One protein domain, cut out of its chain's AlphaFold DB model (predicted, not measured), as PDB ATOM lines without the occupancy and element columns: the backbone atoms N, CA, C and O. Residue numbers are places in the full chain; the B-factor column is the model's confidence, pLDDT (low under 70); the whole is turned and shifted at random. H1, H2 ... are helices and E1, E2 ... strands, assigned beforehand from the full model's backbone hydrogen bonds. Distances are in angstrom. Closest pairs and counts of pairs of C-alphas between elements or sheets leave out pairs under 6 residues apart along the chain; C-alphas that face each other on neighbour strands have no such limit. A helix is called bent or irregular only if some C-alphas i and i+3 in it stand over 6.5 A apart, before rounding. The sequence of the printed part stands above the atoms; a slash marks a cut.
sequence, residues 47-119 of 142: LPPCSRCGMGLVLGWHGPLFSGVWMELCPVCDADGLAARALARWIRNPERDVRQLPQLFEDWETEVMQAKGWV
ATOM      1  N   LEU A  47     386.135 310.510 348.155       83.12
ATOM      2  CA  LEU A  47     386.889 310.604 349.398       83.12
ATOM      3  C   LEU A  47     386.093 311.447 350.407       83.12
ATOM      4  O   LEU A  47     385.538 312.486 350.028       83.12
ATOM      5  N   PRO A  48     386.027 311.033 351.686       85.75
ATOM      6  CA  PRO A  48     385.424 311.870 352.710       85.75
ATOM      7  C   PRO A  48     386.177 313.211 352.808       85.75
ATOM      8  O   PRO A  48     387.358 313.287 352.454       85.75
ATOM      9  N   PRO A  49     385.523 314.282 353.291       91.00
ATOM     10  CA  PRO A  49     386.217 315.531 353.577       91.00
ATOM     11  C   PRO A  49     387.284 315.314 354.655       91.00
ATOM     12  O   PRO A  49     387.163 314.428 355.502       91.00
ATOM     13  N   CYS A  50     388.323 316.146 354.645       92.31
ATOM     14  CA  CYS A  50     389.389 316.090 355.632       92.31
ATOM     15  C   CYS A  50     388.829 316.282 357.039       92.31
ATOM     16  O   CYS A  50     388.182 317.292 357.321       92.31
ATOM     17  N   SER A  51     389.164 315.366 357.943       91.81
ATOM     18  CA  SER A  51     388.734 315.420 359.343       91.81
ATOM     19  C   SER A  51     389.210 316.674 360.092       91.81
ATOM     20  O   SER A  51     388.583 317.085 361.066       91.81
ATOM     21  N   ARG A  52     390.306 317.299 359.636       92.00
ATOM     22  CA  ARG A  52     390.936 318.462 360.284       92.00
ATOM     23  C   ARG A  52     390.333 319.803 359.866       92.00
ATOM     24  O   ARG A  52     390.230 320.697 360.697       92.00
ATOM     25  N   CYS A  53     389.975 319.967 358.594       93.44
ATOM     26  CA  CYS A  53     389.541 321.263 358.051       93.44
ATOM     27  C   CYS A  53     388.261 321.212 357.207       93.44
ATOM     28  O   CYS A  53     387.808 322.252 356.740       93.44
ATOM     29  N   GLY A  54     387.692 320.030 356.964       91.69
ATOM     30  CA  GLY A  54     386.496 319.841 356.138       91.69
ATOM     31  C   GLY A  54     386.719 319.960 354.623       91.69
ATOM     32  O   GLY A  54     385.794 319.712 353.857       91.69
ATOM     33  N   MET A  55     387.927 320.311 354.169       90.56
ATOM     34  CA  MET A  55     388.246 320.450 352.741       90.56
ATOM     35  C   MET A  55     388.482 319.096 352.063       90.56
ATOM     36  O   MET A  55     388.752 318.097 352.725       90.56
ATOM     37  N   GLY A  56     388.429 319.061 350.730       90.50
ATOM     38  CA  GLY A  56     388.649 317.837 349.955       90.50
ATOM     39  C   GLY A  56     390.023 317.200 350.196       90.50
ATOM     40  O   GLY A  56     391.053 317.886 350.190       90.50
ATOM     41  N   LEU A  57     390.031 315.879 350.391       91.19
ATOM     42  CA  LEU A  57     391.249 315.075 350.449       91.19
ATOM     43  C   LEU A  57     391.796 314.813 349.048       91.19
ATOM     44  O   LEU A  57     391.041 314.633 348.096       91.19
ATOM     45  N   VAL A  58     393.123 314.768 348.944       89.88
ATOM     46  CA  VAL A  58     393.816 314.310 347.729       89.88
ATOM     47  C   VAL A  58     394.023 312.796 347.777       89.88
ATOM     48  O   VAL A  58     394.014 312.145 346.740       89.88
ATOM     49  N   LEU A  59     394.181 312.230 348.977       89.69
ATOM     50  CA  LEU A  59     394.327 310.793 349.184       89.69
ATOM     51  C   LEU A  59     393.789 310.398 350.564       89.69
ATOM     52  O   LEU A  59     394.019 311.098 351.553       89.69
ATOM     53  N   GLY A  60     393.094 309.265 350.624       88.81
ATOM     54  CA  GLY A  60     392.735 308.570 351.857       88.81
ATOM     55  C   GLY A  60     393.325 307.166 351.836       88.81
ATOM     56  O   GLY A  60     393.204 306.468 350.828       88.81
ATOM     57  N   TRP A  61     393.990 306.759 352.914       87.88
ATOM     58  CA  TRP A  61     394.740 305.507 352.942       87.88
ATOM     59  C   TRP A  61     394.631 304.786 354.284       87.88
ATOM     60  O   TRP A  61     394.642 305.407 355.343       87.88
ATOM     61  N   HIS A  62     394.570 303.456 354.253       83.25
ATOM     62  CA  HIS A  62     394.725 302.663 355.470       83.25
ATOM     63  C   HIS A  62     396.211 302.466 355.738       83.25
ATOM     64  O   HIS A  62     396.922 301.918 354.895       83.25
ATOM     65  N   GLY A  63     396.665 302.895 356.912       75.50
ATOM     66  CA  GLY A  63     398.038 302.713 357.348       75.50
ATOM     67  C   GLY A  63     398.475 301.247 357.347       75.50
ATOM     68  O   GLY A  63     397.669 300.344 357.089       75.50
ATOM     69  N   PRO A  64     399.760 300.988 357.633       71.25
ATOM     70  CA  PRO A  64     400.324 299.645 357.630       71.25
ATOM     71  C   PRO A  64     399.443 298.645 358.384       71.25
ATOM     72  O   PRO A  64     398.773 299.009 359.360       71.25
ATOM     73  N   LEU A  65     399.452 297.387 357.927       67.56
ATOM     74  CA  LEU A  65     398.717 296.288 358.560       67.56
ATOM     75  C   LEU A  65     398.899 296.347 360.086       67.56
ATOM     76  O   LEU A  65     400.001 296.593 360.571       67.56
ATOM     77  N   PHE A  66     397.804 296.154 360.827       64.94
ATOM     78  CA  PHE A  66     397.710 296.231 362.297       64.94
ATOM     79  C   PHE A  66     397.738 297.624 362.941       64.94
ATOM     80  O   PHE A  66     397.376 297.729 364.110       64.94
ATOM     81  N   SER A  67     398.071 298.700 362.220       72.00
ATOM     82  CA  SER A  67     398.015 300.050 362.809       72.00
ATOM     83  C   SER A  67     396.580 300.523 363.078       72.00
ATOM     84  O   SER A  67     396.348 301.317 363.985       72.00
ATOM     85  N   GLY A  68     395.609 300.071 362.270       76.00
ATOM     86  CA  GLY A  68     394.224 300.560 362.311       76.00
ATOM     87  C   GLY A  68     394.083 302.050 361.966       76.00
ATOM     88  O   GLY A  68     392.997 302.612 362.093       76.00
ATOM     89  N   VAL A  69     395.167 302.700 361.534       82.56
ATOM     90  CA  VAL A  69     395.213 304.141 361.296       82.56
ATOM     91  C   VAL A  69     394.592 304.454 359.939       82.56
ATOM     92  O   VAL A  69     395.003 303.913 358.915       82.56
ATOM     93  N   TRP A  70     393.633 305.375 359.922       87.75
ATOM     94  CA  TRP A  70     393.240 306.075 358.703       87.75
ATOM     95  C   TRP A  70     394.165 307.274 358.487       87.75
ATOM     96  O   TRP A  70     394.393 308.077 359.399       87.75
ATOM     97  N   MET A  71     394.735 307.361 357.292       90.38
ATOM     98  CA  MET A  71     395.688 308.382 356.879       90.38
ATOM     99  C   MET A  71     395.033 309.266 355.827       90.38
ATOM    100  O   MET A  71     394.414 308.783 354.880       90.38
ATOM    101  N   GLU A  72     395.181 310.571 356.001       93.44
ATOM    102  CA  GLU A  72     394.551 311.586 355.170       93.44
ATOM    103  C   GLU A  72     395.631 312.496 354.605       93.44
ATOM    104  O   GLU A  72     396.391 313.080 355.375       93.44
ATOM    105  N   LEU A  73     395.671 312.650 353.283       93.00
ATOM    106  CA  LEU A  73     396.486 313.661 352.622       93.00
ATOM    107  C   LEU A  73     395.608 314.863 352.275       93.00
ATOM    108  O   LEU A  73     394.828 314.842 351.314       93.00
ATOM    109  N   CYS A  74     395.741 315.918 353.070       92.62
ATOM    110  CA  CYS A  74     395.052 317.180 352.882       92.62
ATOM    111  C   CYS A  74     396.041 318.251 352.405       92.62
ATOM    112  O   CYS A  74     396.973 318.601 353.124       92.62
ATOM    113  N   PRO A  75     395.809 318.876 351.243       88.62
ATOM    114  CA  PRO A  75     396.724 319.870 350.683       88.62
ATOM    115  C   PRO A  75     396.811 321.158 351.515       88.62
ATOM    116  O   PRO A  75     397.732 321.943 351.314       88.62
ATOM    117  N   VAL A  76     395.837 321.396 352.401       92.00
ATOM    118  CA  VAL A  76     395.809 322.553 353.304       92.00
ATOM    119  C   VAL A  76     396.510 322.209 354.613       92.00
ATOM    120  O   VAL A  76     397.458 322.881 354.995       92.00
ATOM    121  N   CYS A  77     396.065 321.148 355.293       90.88
ATOM    122  CA  CYS A  77     396.600 320.796 356.607       90.88
ATOM    123  C   CYS A  77     398.013 320.207 356.555       90.88
ATOM    124  O   CYS A  77     398.720 320.291 357.551       90.88
ATOM    125  N   ASP A  78     398.418 319.625 355.423       91.88
ATOM    126  CA  ASP A  78     399.752 319.045 355.238       91.88
ATOM    127  C   ASP A  78     400.667 319.932 354.376       91.88
ATOM    128  O   ASP A  78     401.661 319.460 353.826       91.88
ATOM    129  N   ALA A  79     400.345 321.224 354.237       88.38
ATOM    130  CA  ALA A  79     401.132 322.161 353.433       88.38
ATOM    131  C   ALA A  79     402.581 322.330 353.937       88.38
ATOM    132  O   ALA A  79     403.487 322.584 353.134       88.38
ATOM    133  N   ASP A  80     402.788 322.151 355.244       88.81
ATOM    134  CA  ASP A  80     404.090 322.257 355.907       88.81
ATOM    135  C   ASP A  80     404.870 320.928 355.930       88.81
ATOM    136  O   ASP A  80     406.082 320.934 356.150       88.81
ATOM    137  N   GLY A  81     404.207 319.796 355.658       89.25
ATOM    138  CA  GLY A  81     404.845 318.481 355.560       89.25
ATOM    139  C   GLY A  81     405.672 318.370 354.281       89.25
ATOM    140  O   GLY A  81     405.187 318.672 353.186       89.25
ATOM    141  N   LEU A  82     406.933 317.951 354.387       93.19
ATOM    142  CA  LEU A  82     407.809 317.850 353.218       93.19
ATOM    143  C   LEU A  82     407.362 316.704 352.313       93.19
ATOM    144  O   LEU A  82     407.218 316.907 351.101       93.19
ATOM    145  N   ALA A  83     407.104 315.538 352.902       94.62
ATOM    146  CA  ALA A  83     406.722 314.346 352.164       94.62
ATOM    147  C   ALA A  83     405.267 314.427 351.687       94.62
ATOM    148  O   ALA A  83     404.993 314.201 350.505       94.62
ATOM    149  N   ALA A  84     404.346 314.861 352.553       94.31
ATOM    150  CA  ALA A  84     402.953 315.077 352.175       94.31
ATOM    151  C   ALA A  84     402.812 316.056 351.001       94.31
ATOM    152  O   ALA A  84     402.109 315.778 350.024       94.31
ATOM    153  N   ARG A  85     403.537 317.181 351.029       93.69
ATOM    154  CA  ARG A  85     403.513 318.151 349.930       93.69
ATOM    155  C   ARG A  85     404.088 317.581 348.637       93.69
ATOM    156  O   ARG A  85     403.566 317.892 347.564       93.69
ATOM    157  N   ALA A  86     405.152 316.784 348.713       94.25
ATOM    158  CA  ALA A  86     405.744 316.147 347.539       94.25
ATOM    159  C   ALA A  86     404.762 315.159 346.889       94.25
ATOM    160  O   ALA A  86     404.498 315.267 345.689       94.25
ATOM    161  N   LEU A  87     404.135 314.288 347.686       94.06
ATOM    162  CA  LEU A  87     403.132 313.341 347.197       94.06
ATOM    163  C   LEU A  87     401.892 314.056 346.635       94.06
ATOM    164  O   LEU A  87     401.434 313.732 345.541       94.06
ATOM    165  N   ALA A  88     401.382 315.086 347.319       92.25
ATOM    166  CA  ALA A  88     400.231 315.856 346.841       92.25
ATOM    167  C   ALA A  88     400.506 316.559 345.500       92.25
ATOM    168  O   ALA A  88     399.616 316.651 344.653       92.25
ATOM    169  N   ARG A  89     401.734 317.055 345.289       91.69
ATOM    170  CA  ARG A  89     402.159 317.626 344.000       91.69
ATOM    171  C   ARG A  89     402.258 316.559 342.919       91.69
ATOM    172  O   ARG A  89     401.797 316.806 341.811       91.69
ATOM    173  N   TRP A  90     402.820 315.396 343.244       92.25
ATOM    174  CA  TRP A  90     402.934 314.280 342.307       92.25
ATOM    175  C   TRP A  90     401.558 313.799 341.827       92.25
ATOM    176  O   TRP A  90     401.352 313.696 340.622       92.25
ATOM    177  N   ILE A  91     400.585 313.626 342.734       89.44
ATOM    178  CA  ILE A  91     399.212 313.200 342.384       89.44
ATOM    179  C   ILE A  91     398.548 314.195 341.420       89.44
ATOM    180  O   ILE A  91     397.863 313.803 340.481       89.44
ATOM    181  N   ARG A  92     398.775 315.498 341.625       87.94
ATOM    182  CA  ARG A  92     398.195 316.566 340.796       87.94
ATOM    183  C   ARG A  92     398.903 316.774 339.459       87.94
ATOM    184  O   ARG A  92     398.378 317.507 338.625       87.94
ATOM    185  N   ASN A  93     400.088 316.196 339.263       89.00
ATOM    186  CA  ASN A  93     400.844 316.358 338.029       89.00
ATOM    187  C   ASN A  93     400.352 315.342 336.974       89.00
ATOM    188  O   ASN A  93     400.434 314.136 337.221       89.00
ATOM    189  N   PRO A  94     399.853 315.783 335.805       83.50
ATOM    190  CA  PRO A  94     399.471 314.871 334.726       83.50
ATOM    191  C   PRO A  94     400.678 314.175 334.075       83.50
ATOM    192  O   PRO A  94     400.533 313.071 333.568       83.50
ATOM    193  N   GLU A  95     401.873 314.771 334.138       87.06
ATOM    194  CA  GLU A  95     403.123 314.227 333.576       87.06
ATOM    195  C   GLU A  95     403.983 313.526 334.644       87.06
ATOM    196  O   GLU A  95     405.215 313.503 334.585       87.06
ATOM    197  N   ARG A  96     403.342 313.013 335.695       86.94
ATOM    198  CA  ARG A  96     404.015 312.393 336.842       86.94
ATOM    199  C   ARG A  96     404.796 311.135 336.445       86.94
ATOM    200  O   ARG A  96     404.297 310.272 335.727       86.94
ATOM    201  N   ASP A  97     406.004 310.992 336.986       87.75
ATOM    202  CA  ASP A  97     406.805 309.778 336.827       87.75
ATOM    203  C   ASP A  97     406.370 308.712 337.843       87.75
ATOM    204  O   ASP A  97     406.572 308.864 339.052       87.75
ATOM    205  N   VAL A  98     405.798 307.614 337.348       86.19
ATOM    206  CA  VAL A  98     405.342 306.465 338.152       86.19
ATOM    207  C   VAL A  98     406.455 305.809 338.962       86.19
ATOM    208  O   VAL A  98     406.187 305.245 340.021       86.19
ATOM    209  N   ARG A  99     407.715 305.933 338.533       87.69
ATOM    210  CA  ARG A  99     408.867 305.354 339.239       87.69
ATOM    211  C   ARG A  99     409.166 306.065 340.556       87.69
ATOM    212  O   ARG A  99     409.824 305.488 341.415       87.69
ATOM    213  N   GLN A 100     408.678 307.295 340.728       90.12
ATOM    214  CA  GLN A 100     408.846 308.066 341.963       90.12
ATOM    215  C   GLN A 100     407.800 307.715 343.024       90.12
ATOM    216  O   GLN A 100     408.026 307.984 344.204       90.12
ATOM    217  N   LEU A 101     406.672 307.115 342.622       90.19
ATOM    218  CA  LEU A 101     405.558 306.831 343.523       90.19
ATOM    219  C   LEU A 101     405.976 306.009 344.751       90.19
ATOM    220  O   LEU A 101     405.609 306.431 345.846       90.19
ATOM    221  N   PRO A 102     406.742 304.902 344.634       89.75
ATOM    222  CA  PRO A 102     407.111 304.109 345.803       89.75
ATOM    223  C   PRO A 102     407.801 304.946 346.883       89.75
ATOM    224  O   PRO A 102     407.378 304.935 348.034       89.75
ATOM    225  N   GLN A 103     408.798 305.746 346.497       91.00
ATOM    226  CA  GLN A 103     409.542 306.583 347.438       91.00
ATOM    227  C   GLN A 103     408.658 307.679 348.045       91.00
ATOM    228  O   GLN A 103     408.588 307.810 349.263       91.00
ATOM    229  N   LEU A 104     407.929 308.427 347.208       93.56
ATOM    230  CA  LEU A 104     407.055 309.513 347.667       93.56
ATOM    231  C   LEU A 104     405.970 309.018 348.625       93.56
ATOM    232  O   LEU A 104     405.636 309.691 349.601       93.56
ATOM    233  N   PHE A 105     405.414 307.844 348.333       91.69
ATOM    234  CA  PHE A 105     404.400 307.224 349.162       91.69
ATOM    235  C   PHE A 105     404.968 306.783 350.510       91.69
ATOM    236  O   PHE A 105     404.363 307.043 351.548       91.69
ATOM    237  N   GLU A 106     406.126 306.126 350.511       90.69
ATOM    238  CA  GLU A 106     406.757 305.647 351.738       90.69
ATOM    239  C   GLU A 106     407.256 306.775 352.641       90.69
ATOM    240  O   GLU A 106     407.113 306.676 353.863       90.69
ATOM    241  N   ASP A 107     407.777 307.855 352.060       93.38
ATOM    242  CA  ASP A 107     408.168 309.052 352.805       93.38
ATOM    243  C   ASP A 107     406.950 309.698 353.468       93.38
ATOM    244  O   ASP A 107     406.988 310.020 354.657       93.38
ATOM    245  N   TRP A 108     405.839 309.835 352.733       93.94
ATOM    246  CA  TRP A 108     404.592 310.370 353.283       93.94
ATOM    247  C   TRP A 108     404.015 309.460 354.369       93.94
ATOM    248  O   TRP A 108     403.618 309.939 355.434       93.94
ATOM    249  N   GLU A 109     403.996 308.146 354.134       91.56
ATOM    250  CA  GLU A 109     403.522 307.189 355.127       91.56
ATOM    251  C   GLU A 109     404.353 307.293 356.411       91.56
ATOM    252  O   GLU A 109     403.801 307.330 357.511       91.56
ATOM    253  N   THR A 110     405.675 307.397 356.273       90.44
ATOM    254  CA  THR A 110     406.600 307.557 357.398       90.44
ATOM    255  C   THR A 110     406.349 308.865 358.144       90.44
ATOM    256  O   THR A 110     406.228 308.838 359.366       90.44
ATOM    257  N   GLU A 111     406.204 309.986 357.435       92.69
ATOM    258  CA  GLU A 111     405.929 311.309 358.015       92.69
ATOM    259  C   GLU A 111     404.639 311.303 358.855       92.69
ATOM    260  O   GLU A 111     404.635 311.712 360.020       92.69
ATOM    261  N   VAL A 112     403.545 310.761 358.310       90.94
ATOM    262  CA  VAL A 112     402.257 310.696 359.022       90.94
ATOM    263  C   VAL A 112     402.319 309.743 360.218       90.94
ATOM    264  O   VAL A 112     401.726 310.024 361.264       90.94
ATOM    265  N   MET A 113     403.019 308.614 360.092       89.69
ATOM    266  CA  MET A 113     403.169 307.654 361.189       89.69
ATOM    267  C   MET A 113     404.040 308.225 362.317       89.69
ATOM    268  O   MET A 113     403.652 308.123 363.484       89.69
ATOM    269  N   GLN A 114     405.129 308.927 361.990       89.56
ATOM    270  CA  GLN A 114     405.973 309.631 362.963       89.56
ATOM    271  C   GLN A 114     405.199 310.703 363.726       89.56
ATOM    272  O   GLN A 114     405.285 310.758 364.954       89.56
ATOM    273  N   ALA A 115     404.363 311.487 363.041       88.25
ATOM    274  CA  ALA A 115     403.484 312.464 363.688       88.25
ATOM    275  C   ALA A 115     402.486 311.821 364.676       88.25
ATOM    276  O   ALA A 115     402.003 312.480 365.596       88.25
ATOM    277  N   LYS A 116     402.190 310.526 364.512       86.19
ATOM    278  CA  LYS A 116     401.337 309.726 365.406       86.19
ATOM    279  C   LYS A 116     402.133 308.938 366.457       86.19
ATOM    280  O   LYS A 116     401.548 308.106 367.147       86.19
ATOM    281  N   GLY A 117     403.439 309.179 366.579       86.69
ATOM    282  CA  GLY A 117     404.320 308.516 367.545       86.69
ATOM    283  C   GLY A 117     404.829 307.139 367.112       86.69
ATOM    284  O   GLY A 117     405.405 306.422 367.928       86.69
ATOM    285  N   TRP A 118     404.635 306.756 365.850       83.00
ATOM    286  CA  TRP A 118     405.132 305.495 365.303       83.00
ATOM    287  C   TRP A 118     406.437 305.716 364.551       83.00
ATOM    288  O   TRP A 118     406.536 306.586 363.691       83.00
ATOM    289  N   VAL A 119     407.427 304.871 364.806       79.88
ATOM    290  CA  VAL A 119     408.673 304.851 364.036       79.88
ATOM    291  C   VAL A 119     408.740 303.524 363.297       79.88
ATOM    292  O   VAL A 119     408.494 302.475 363.893       79.88
TER     293      VAL A 119
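What this domain is: This is residues 47 to 119 of the 142 residues of an uncharacterized protein of Streptomyces sp. NEAU-C40 (UniProt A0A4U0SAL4). A small strand hairpin, E1 and E2, stands beside a helical hairpin, H1 and H2, with E2 nearer the helices. Residues 47 to 58, with no named element, come first. The printed part has 73 residues, of which helices hold 29 and strands 8; the named elements follow in the order E1, E2, H1, H2, the two strands make an antiparallel sheet, and the class is mixed, helices and strands. It is compact and rounded, with radius of gyration of the C-alphas 11.9 A and spans 33 by 27 by 21 A.

Where its parts are: Find C-alpha 59 at (394.327, 310.793, 349.184), where E1, residues 59 to 62, begins; E2 is residues 70 to 73. H1, residues 82 to 92, runs 15.8 A; H2, residues 98 to 115, runs 26.3 A to C-alpha 115 at (403.484, 312.464, 363.688). H2 is only just irregular: C-alphas 99 and 102 are 6.9 A apart.

How they stand to each other: Look across E1 and E2, antiparallel at 159 degrees: N 61 and O 71 are 2.9 A apart, within hydrogen-bond range. The closest C-alphas of E2 and H1, Leu 73 and Ala 84, are 6.6 A apart. H1 and H2 touch, closest at the C-alphas of Ala 83 and Trp 108, 4.6 A, at a steep tilt of 41 degrees, opposite ways. Every O i to N i+4 pair is within range in H1, 12 of 14 in H2.

The domain as a whole: The C-alphas farthest apart, Glu 95 and Gly 117, are 34.5 A apart. The printed part has no cut and no long link; residues 65 to 66 have pLDDT under 70.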